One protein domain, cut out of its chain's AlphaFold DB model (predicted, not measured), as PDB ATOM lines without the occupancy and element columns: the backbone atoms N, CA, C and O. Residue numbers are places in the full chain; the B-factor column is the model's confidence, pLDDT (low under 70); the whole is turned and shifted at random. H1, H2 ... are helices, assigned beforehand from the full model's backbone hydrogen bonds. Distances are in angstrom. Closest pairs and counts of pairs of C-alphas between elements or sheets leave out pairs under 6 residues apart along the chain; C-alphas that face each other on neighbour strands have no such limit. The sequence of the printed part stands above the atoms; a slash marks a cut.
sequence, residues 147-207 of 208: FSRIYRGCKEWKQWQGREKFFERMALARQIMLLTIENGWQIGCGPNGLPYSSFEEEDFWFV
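This is residues 147 to 207 of the 208 residues of an uncharacterized protein of Verrucomicrobia bacterium (UniProt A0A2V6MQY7). One long helix, H2, is crossed at a steep angle near its middle by a shorter helix, H1, and a long loop, residues 183 to 202, folds back from the end of H2 past H1 and leads to the very short H3, which comes near H2 but not H1. Residues 161 to 168, of which 166 to 168 belong to H2, stick out at one end. The printed part has 61 residues with three named helices in the order H1, H2, H3 and no named strand, and the class is all helix. The whole is compact, with a radius of gyration of the C-alphas of 10.8 A, yet elongated, spanning 31 by 19 by 19 A.

H1 is residues 147 to 157, 15.1 A from first to last C-alpha, and begins at C-alpha 147 (-14.828, -29.471, -35.039). H2 is residues 166 to 182, 24.6 A long, and begins at C-alpha 166 (-11.673, -20.960, -23.487). H3 is residues 203 to 206, 5.3 A long, and ends at C-alpha 206 (-12.539, -10.962, -46.571).

H1 and H2 touch, and H2 does so with residues 170 to 177 alone. Their closest C-alphas, those of Tyr 151 and Ala 173, are 5.2 A apart. They run opposite ways at a steep tilt of 68 degrees, only just short of about perpendicular. H2 and H3 are near each other, with 5 pairs of C-alphas within 10 A. H1 and H3 are apart. In H1 and H2 every O i to N i+4 pair is within hydrogen-bond range; H3 is too short for such a pair, and 0 of its 1 O i to N i+3 pair is within range.

The C-alphas of Gly 162 and Gly 184, the two farthest apart, are 31.0 A apart. The printed part has no cut. The link H1 to H2 is short, with 8 residues, and H2 to H3 is long, with 20. The mean pLDDT of the printed part is 90.0, and residues 206 to 207 are under 70.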
ATOM      1  N   PHE A 147     -15.199 -30.437 -36.071       94.81
ATOM      2  CA  PHE A 147     -14.828 -29.471 -35.039       94.81
ATOM      3  C   PHE A 147     -13.472 -29.769 -34.381       94.81
ATOM      4  O   PHE A 147     -12.672 -28.865 -34.187       94.81
ATOM      5  N   SER A 148     -13.182 -31.025 -34.022       92.94
ATOM      6  CA  SER A 148     -11.922 -31.358 -33.341       92.94
ATOM      7  C   SER A 148     -10.683 -31.182 -34.224       92.94
ATOM      8  O   SER A 148      -9.612 -30.885 -33.698       92.94
ATOM      9  N   ARG A 149     -10.825 -31.388 -35.542       94.50
ATOM     10  CA  ARG A 149      -9.748 -31.196 -36.520       94.50
ATOM     11  C   ARG A 149      -9.509 -29.706 -36.736       94.50
ATOM     12  O   ARG A 149      -8.382 -29.255 -36.578       94.50
ATOM     13  N   ILE A 150     -10.582 -28.945 -36.940       95.44
ATOM     14  CA  ILE A 150     -10.534 -27.484 -37.069       95.44
ATOM     15  C   ILE A 150      -9.955 -26.839 -35.811       95.44
ATOM     16  O   ILE A 150      -9.014 -26.061 -35.898       95.44
ATOM     17  N   TYR A 151     -10.426 -27.230 -34.625       94.88
ATOM     18  CA  TYR A 151      -9.895 -26.732 -33.357       94.88
ATOM     19  C   TYR A 151      -8.394 -27.014 -33.201       94.88
ATOM     20  O   TYR A 151      -7.679 -26.196 -32.627       94.88
ATOM     21  N   ARG A 152      -7.898 -28.159 -33.694       92.88
ATOM     22  CA  ARG A 152      -6.465 -28.487 -33.663       92.88
ATOM     23  C   ARG A 152      -5.667 -27.566 -34.580       92.88
ATOM     24  O   ARG A 152      -4.697 -26.987 -34.108       92.88
ATOM     25  N   GLY A 153      -6.134 -27.359 -35.811       93.94
ATOM     26  CA  GLY A 153      -5.523 -26.393 -36.722       93.94
ATOM     27  C   GLY A 153      -5.516 -24.979 -36.130       93.94
ATOM     28  O   GLY A 153      -4.486 -24.318 -36.133       93.94
ATOM     29  N   CYS A 154      -6.629 -24.529 -35.537       93.81
ATOM     30  CA  CYS A 154      -6.708 -23.223 -34.866       93.81
ATOM     31  C   CYS A 154      -5.716 -23.124 -33.702       93.81
ATOM     32  O   CYS A 154      -5.058 -22.104 -33.518       93.81
ATOM     33  N   LYS A 155      -5.608 -24.194 -32.906       93.94
ATOM     34  CA  LYS A 155      -4.670 -24.278 -31.788       93.94
ATOM     35  C   LYS A 155      -3.220 -24.171 -32.257       93.94
ATOM     36  O   LYS A 155      -2.440 -23.520 -31.571       93.94
ATOM     37  N   GLU A 156      -2.863 -24.826 -33.357       92.88
ATOM     38  CA  GLU A 156      -1.523 -24.768 -33.949       92.88
ATOM     39  C   GLU A 156      -1.241 -23.370 -34.506       92.88
ATOM     40  O   GLU A 156      -0.255 -22.753 -34.113       92.88
ATOM     41  N   TRP A 157      -2.164 -22.823 -35.302       93.00
ATOM     42  CA  TRP A 157      -2.075 -21.476 -35.868       93.00
ATOM     43  C   TRP A 157      -1.893 -20.393 -34.802       93.00
ATOM     44  O   TRP A 157      -0.959 -19.601 -34.864       93.00
ATOM     45  N   LYS A 158      -2.761 -20.380 -33.788       93.44
ATOM     46  CA  LYS A 158      -2.757 -19.365 -32.727       93.44
ATOM     47  C   LYS A 158      -1.881 -19.749 -31.528       93.44
ATOM     48  O   LYS A 158      -1.951 -19.094 -30.489       93.44
ATOM     49  N   GLN A 159      -1.123 -20.844 -31.636       93.25
ATOM     50  CA  GLN A 159      -0.227 -21.378 -30.603       93.25
ATOM     51  C   GLN A 159      -0.873 -21.464 -29.207       93.25
ATOM     52  O   GLN A 159      -0.263 -21.151 -28.185       93.25
ATOM     53  N   TRP A 160      -2.140 -21.882 -29.135       93.69
ATOM     54  CA  TRP A 160      -2.893 -21.843 -27.882       93.69
ATOM     55  C   TRP A 160      -2.310 -22.783 -26.822       93.69
ATOM     56  O   TRP A 160      -2.358 -24.012 -26.952       93.69
ATOM     57  N   GLN A 161      -1.874 -22.197 -25.706       89.88
ATOM     58  CA  GLN A 161      -1.438 -22.907 -24.504       89.88
ATOM     59  C   GLN A 161      -2.405 -22.687 -23.331       89.88
ATOM     60  O   GLN A 161      -3.203 -21.747 -23.315       89.88
ATOM     61  N   GLY A 162      -2.368 -23.580 -22.342       87.31
ATOM     62  CA  GLY A 162      -3.137 -23.428 -21.103       87.31
ATOM     63  C   GLY A 162      -4.666 -23.445 -21.273       87.31
ATOM     64  O   GLY A 162      -5.201 -23.943 -22.266       87.31
ATOM     65  N   ARG A 163      -5.380 -22.938 -20.257       83.19
ATOM     66  CA  ARG A 163      -6.859 -22.934 -20.175       83.19
ATOM     67  C   ARG A 163      -7.504 -21.558 -20.356       83.19
ATOM     68  O   ARG A 163      -8.727 -21.462 -20.289       83.19
ATOM     69  N   GLU A 164      -6.706 -20.518 -20.548       87.94
ATOM     70  CA  GLU A 164      -7.207 -19.156 -20.716       87.94
ATOM     71  C   GLU A 164      -7.995 -19.003 -22.019       87.94
ATOM     72  O   GLU A 164      -7.792 -19.756 -22.975       87.94
ATOM     73  N   LYS A 165      -8.906 -18.027 -22.042       91.31
ATOM     74  CA  LYS A 165      -9.717 -17.663 -23.211       91.31
ATOM     75  C   LYS A 165     -10.512 -18.822 -23.829       91.31
ATOM     76  O   LYS A 165     -10.632 -18.956 -25.045       91.31
ATOM     77  N   PHE A 166     -11.001 -19.750 -22.999       91.31
ATOM     78  CA  PHE A 166     -11.673 -20.960 -23.487       91.31
ATOM     79  C   PHE A 166     -12.865 -20.638 -24.400       91.31
ATOM     80  O   PHE A 166     -13.032 -21.288 -25.430       91.31
ATOM     81  N   PHE A 167     -13.684 -19.649 -24.035       92.56
ATOM     82  CA  PHE A 167     -14.881 -19.309 -24.799       92.56
ATOM     83  C   PHE A 167     -14.539 -18.648 -26.134       92.56
ATOM     84  O   PHE A 167     -15.111 -19.050 -27.145       92.56
ATOM     85  N   GLU A 168     -13.560 -17.742 -26.174       93.88
ATOM     86  CA  GLU A 168     -13.099 -17.103 -27.412       93.88
ATOM     87  C   GLU A 168     -12.504 -18.137 -28.375       93.88
ATOM     88  O   GLU A 168     -12.857 -18.182 -29.551       93.88
ATOM     89  N   ARG A 169     -11.682 -19.062 -27.862       94.69
ATOM     90  CA  ARG A 169     -11.117 -20.173 -28.650       94.69
ATOM     91  C   ARG A 169     -12.202 -21.055 -29.265       94.69
ATOM     92  O   ARG A 169     -12.089 -21.502 -30.405       94.69
ATOM     93  N   MET A 170     -13.253 -21.340 -28.495       94.56
ATOM     94  CA  MET A 170     -14.392 -22.127 -28.966       94.56
ATOM     95  C   MET A 170     -15.229 -21.367 -29.997       94.56
ATOM     96  O   MET A 170     -15.721 -21.999 -30.928       94.56
ATOM     97  N   ALA A 171     -15.393 -20.051 -29.837       94.88
ATOM     98  CA  ALA A 171     -16.098 -19.202 -30.791       94.88
ATOM     99  C   ALA A 171     -15.370 -19.174 -32.141       94.88
ATOM    100  O   ALA A 171     -15.975 -19.550 -33.143       94.88
ATOM    101  N   LEU A 172     -14.061 -18.889 -32.149       94.19
ATOM    102  CA  LEU A 172     -13.253 -18.875 -33.373       94.19
ATOM    103  C   LEU A 172     -13.309 -20.221 -34.109       94.19
ATOM    104  O   LEU A 172     -13.605 -20.277 -35.298       94.19
ATOM    105  N   ALA A 173     -13.095 -21.333 -33.396       95.56
ATOM    106  CA  ALA A 173     -13.127 -22.658 -34.014       95.56
ATOM    107  C   ALA A 173     -14.512 -23.026 -34.580       95.56
ATOM    108  O   ALA A 173     -14.599 -23.774 -35.552       95.56
ATOM    109  N   ARG A 174     -15.605 -22.533 -33.978       96.25
ATOM    110  CA  ARG A 174     -16.960 -22.712 -34.527       96.25
ATOM    111  C   ARG A 174     -17.166 -21.872 -35.774       96.25
ATOM    112  O   ARG A 174     -17.757 -22.373 -36.719       96.25
ATOM    113  N   GLN A 175     -16.673 -20.642 -35.770       95.00
ATOM    114  CA  GLN A 175     -16.773 -19.750 -36.913       95.00
ATOM    115  C   GLN A 175     -16.018 -20.334 -38.108       95.00
ATOM    116  O   GLN A 175     -16.636 -20.597 -39.127       95.00
ATOM    117  N   ILE A 176     -14.749 -20.718 -37.936       94.69
ATOM    118  CA  ILE A 176     -13.956 -21.387 -38.984       94.69
ATOM    119  C   ILE A 176     -14.611 -22.693 -39.450       94.69
ATOM    120  O   ILE A 176     -14.536 -23.035 -40.627       94.69
ATOM    121  N   MET A 177     -15.291 -23.420 -38.558       96.31
ATOM    122  CA  MET A 177     -16.073 -24.596 -38.946       96.31
ATOM    123  C   MET A 177     -17.231 -24.260 -39.884       96.31
ATOM    124  O   MET A 177     -17.443 -25.018 -40.826       96.31
ATOM    125  N   LEU A 178     -17.952 -23.160 -39.653       95.31
ATOM    126  CA  LEU A 178     -18.994 -22.695 -40.572       95.31
ATOM    127  C   LEU A 178     -18.383 -22.315 -41.923       95.31
ATOM    128  O   LEU A 178     -18.804 -22.876 -42.928       95.31
ATOM    129  N   LEU A 179     -17.304 -21.522 -41.931       93.38
ATOM    130  CA  LEU A 179     -16.600 -21.132 -43.163       93.38
ATOM    131  C   LEU A 179     -16.127 -22.347 -43.972       93.38
ATOM    132  O   LEU A 179     -16.295 -22.396 -45.187       93.38
ATOM    133  N   THR A 180     -15.561 -23.345 -43.285       94.00
ATOM    134  CA  THR A 180     -15.087 -24.596 -43.897       94.00
ATOM    135  C   THR A 180     -16.233 -25.338 -44.582       94.00
ATOM    136  O   THR A 180     -16.038 -25.904 -45.653       94.00
ATOM    137  N   ILE A 181     -17.422 -25.355 -43.969       93.88
ATOM    138  CA  ILE A 181     -18.610 -26.014 -44.526       93.88
ATOM    139  C   ILE A 181     -19.164 -25.213 -45.706       93.88
ATOM    140  O   ILE A 181     -19.400 -25.794 -46.760       93.88
ATOM    141  N   GLU A 182     -19.352 -23.905 -45.537       94.75
ATOM    142  CA  GLU A 182     -19.936 -23.009 -46.545       94.75
ATOM    143  C   GLU A 182     -19.107 -22.970 -47.830       94.75
ATOM    144  O   GLU A 182     -19.661 -23.029 -48.923       94.75
ATOM    145  N   ASN A 183     -17.781 -22.950 -47.699       92.69
ATOM    146  CA  ASN A 183     -16.862 -22.831 -48.828       92.69
ATOM    147  C   ASN A 183     -16.269 -24.171 -49.288       92.69
ATOM    148  O   ASN A 183     -15.401 -24.197 -50.159       92.69
ATOM    149  N   GLY A 184     -16.675 -25.291 -48.680       94.19
ATOM    150  CA  GLY A 184     -16.171 -26.620 -49.034       94.19
ATOM    151  C   GLY A 184     -14.663 -26.802 -48.823       94.19
ATOM    152  O   GLY A 184     -14.026 -27.557 -49.560       94.19
ATOM    153  N   TRP A 185     -14.065 -26.118 -47.842       94.00
ATOM    154  CA  TRP A 185     -12.636 -26.256 -47.560       94.00
ATOM    155  C   TRP A 185     -12.297 -27.647 -47.020       94.00
ATOM    156  O   TRP A 185     -13.102 -28.328 -46.374       94.00
ATOM    157  N   GLN A 186     -11.047 -28.058 -47.220       94.06
ATOM    158  CA  GLN A 186     -10.527 -29.265 -46.596       94.06
ATOM    159  C   GLN A 186     -10.554 -29.127 -45.064       94.06
ATOM    160  O   GLN A 186     -10.023 -28.180 -44.491       94.06
ATOM    161  N   ILE A 187     -11.148 -30.106 -44.375       94.25
ATOM    162  CA  ILE A 187     -11.322 -30.068 -42.915       94.25
ATOM    163  C   ILE A 187      -9.970 -29.957 -42.195       94.25
ATOM    164  O   ILE A 187      -9.156 -30.880 -42.251       94.25
ATOM    165  N   GLY A 188      -9.809 -28.888 -41.410       92.06
ATOM    166  CA  GLY A 188      -8.581 -28.596 -40.662       92.06
ATOM    167  C   GLY A 188      -7.580 -27.721 -41.421       92.06
ATOM    168  O   GLY A 188      -6.538 -27.400 -40.856       92.06
ATOM    169  N   CYS A 189      -7.916 -27.320 -42.646       92.56
ATOM    170  CA  CYS A 189      -7.168 -26.387 -43.475       92.56
ATOM    171  C   CYS A 189      -8.028 -25.156 -43.802       92.56
ATOM    172  O   CYS A 189      -9.258 -25.190 -43.685       92.56
ATOM    173  N   GLY A 190      -7.367 -24.067 -44.181       90.44
ATOM    174  CA  GLY A 190      -7.985 -22.877 -44.754       90.44
ATOM    175  C   GLY A 190      -8.263 -23.032 -46.255       90.44
ATOM    176  O   GLY A 190      -8.238 -24.155 -46.784       90.44
ATOM    177  N   PRO A 191      -8.515 -21.910 -46.952       90.62
ATOM    178  CA  PRO A 191      -8.691 -21.880 -48.400       90.62
ATOM    179  C   PRO A 191      -7.601 -22.656 -49.151       90.62
ATOM    180  O   PRO A 191      -6.436 -22.681 -48.750       90.62
ATOM    181  N   ASN A 192      -7.983 -23.301 -50.257       91.31
ATOM    182  CA  ASN A 192      -7.076 -24.064 -51.129       91.31
ATOM    183  C   ASN A 192      -6.299 -25.200 -50.427       91.31
ATOM    184  O   ASN A 192      -5.293 -25.676 -50.947       91.31
ATOM    185  N   GLY A 193      -6.743 -25.640 -49.243       90.19
ATOM    186  CA  GLY A 193      -6.092 -26.711 -48.484       90.19
ATOM    187  C   GLY A 193      -4.836 -26.278 -47.721       90.19
ATOM    188  O   GLY A 193      -4.169 -27.127 -47.126       90.19
ATOM    189  N   LEU A 194      -4.523 -24.981 -47.689       91.06
ATOM    190  CA  LEU A 194      -3.367 -24.459 -46.962       91.06
ATOM    191  C   LEU A 194      -3.602 -24.467 -45.439       91.06
ATOM    192  O   LEU A 194      -4.744 -24.353 -44.988       91.06
ATOM    193  N   PRO A 195      -2.550 -24.589 -44.610       91.38
ATOM    194  CA  PRO A 195      -2.678 -24.458 -43.160       91.38
ATOM    195  C   PRO A 195      -3.282 -23.106 -42.762       91.38
ATOM    196  O   PRO A 195      -3.003 -22.092 -43.394       91.38
ATOM    197  N   TYR A 196      -4.037 -23.049 -41.659       91.38
ATOM    198  CA  TYR A 196      -4.585 -21.770 -41.177       91.38
ATOM    199  C   TYR A 196      -3.502 -20.724 -40.870       91.38
ATOM    200  O   TYR A 196      -3.756 -19.534 -40.967       91.38
ATOM    201  N   SER A 197      -2.282 -21.165 -40.543       89.62
ATOM    202  CA  SER A 197      -1.127 -20.290 -40.318       89.62
ATOM    203  C   SER A 197      -0.612 -19.567 -41.557       89.62
ATOM    204  O   SER A 197       0.244 -18.703 -41.415       89.62
ATOM    205  N   SER A 198      -1.088 -19.926 -42.749       89.56
ATOM    206  CA  SER A 198      -0.737 -19.257 -44.003       89.56
ATOM    207  C   SER A 198      -1.562 -17.998 -44.277       89.56
ATOM    208  O   SER A 198      -1.335 -17.361 -45.297       89.56
ATOM    209  N   PHE A 199      -2.504 -17.660 -43.397       84.56
ATOM    210  CA  PHE A 199      -3.433 -16.549 -43.564       84.56
ATOM    211  C   PHE A 199      -3.395 -15.648 -42.330       84.56
ATOM    212  O   PHE A 199      -3.257 -16.127 -41.193       84.56
ATOM    213  N   GLU A 200      -3.547 -14.347 -42.543       82.44
ATOM    214  CA  GLU A 200      -3.851 -13.421 -41.464       82.44
ATOM    215  C   GLU A 200      -5.301 -13.611 -41.002       82.44
ATOM    216  O   GLU A 200      -6.133 -14.219 -41.673       82.44
ATOM    217  N   GLU A 201      -5.621 -13.156 -39.789       77.75
ATOM    218  CA  GLU A 201      -6.983 -13.319 -39.268       77.75
ATOM    219  C   GLU A 201      -8.011 -12.562 -40.112       77.75
ATOM    220  O   GLU A 201      -9.129 -13.042 -40.274       77.75
ATOM    221  N   GLU A 202      -7.605 -11.431 -40.684       78.44
ATOM    222  CA  GLU A 202      -8.412 -10.604 -41.577       78.44
ATOM    223  C   GLU A 202      -8.747 -11.329 -42.888       78.44
ATOM    224  O   GLU A 202      -9.895 -11.282 -43.328       78.44
ATOM    225  N   ASP A 203      -7.811 -12.104 -43.442       75.94
ATOM    226  CA  ASP A 203      -8.006 -12.847 -44.694       75.94
ATOM    227  C   ASP A 203      -9.175 -13.837 -44.617       75.94
ATOM    228  O   ASP A 203      -9.861 -14.075 -45.607       75.94
ATOM    229  N   PHE A 204      -9.462 -14.403 -43.441       71.00
ATOM    230  CA  PHE A 204     -10.607 -15.306 -43.274       71.00
ATOM    231  C   PHE A 204     -11.957 -14.597 -43.362       71.00
ATOM    232  O   PHE A 204     -12.964 -15.249 -43.648       71.00
ATOM    233  N   TRP A 205     -11.989 -13.292 -43.096       72.31
ATOM    234  CA  TRP A 205     -13.210 -12.491 -43.091       72.31
ATOM    235  C   TRP A 205     -13.477 -11.811 -44.433       72.31
ATOM    236  O   TRP A 205     -14.631 -11.506 -44.712       72.31
ATOM    237  N   PHE A 206     -12.446 -11.625 -45.264       65.00
ATOM    238  CA  PHE A 206     -12.539 -10.962 -46.571       65.00
ATOM    239  C   PHE A 206     -12.691 -11.909 -47.771       65.00
ATOM    240  O   PHE A 206     -12.810 -11.449 -48.901       65.00
ATOM    241  N   VAL A 207     -12.732 -13.229 -47.559       57.06
ATOM    242  CA  VAL A 207     -13.054 -14.213 -48.619       57.06
ATOM    243  C   VAL A 207     -14.576 -14.262 -48.913       57.06
ATOM    244  O   VAL A 207     -15.058 -15.180 -49.572       57.06
TER     245      VAL A 207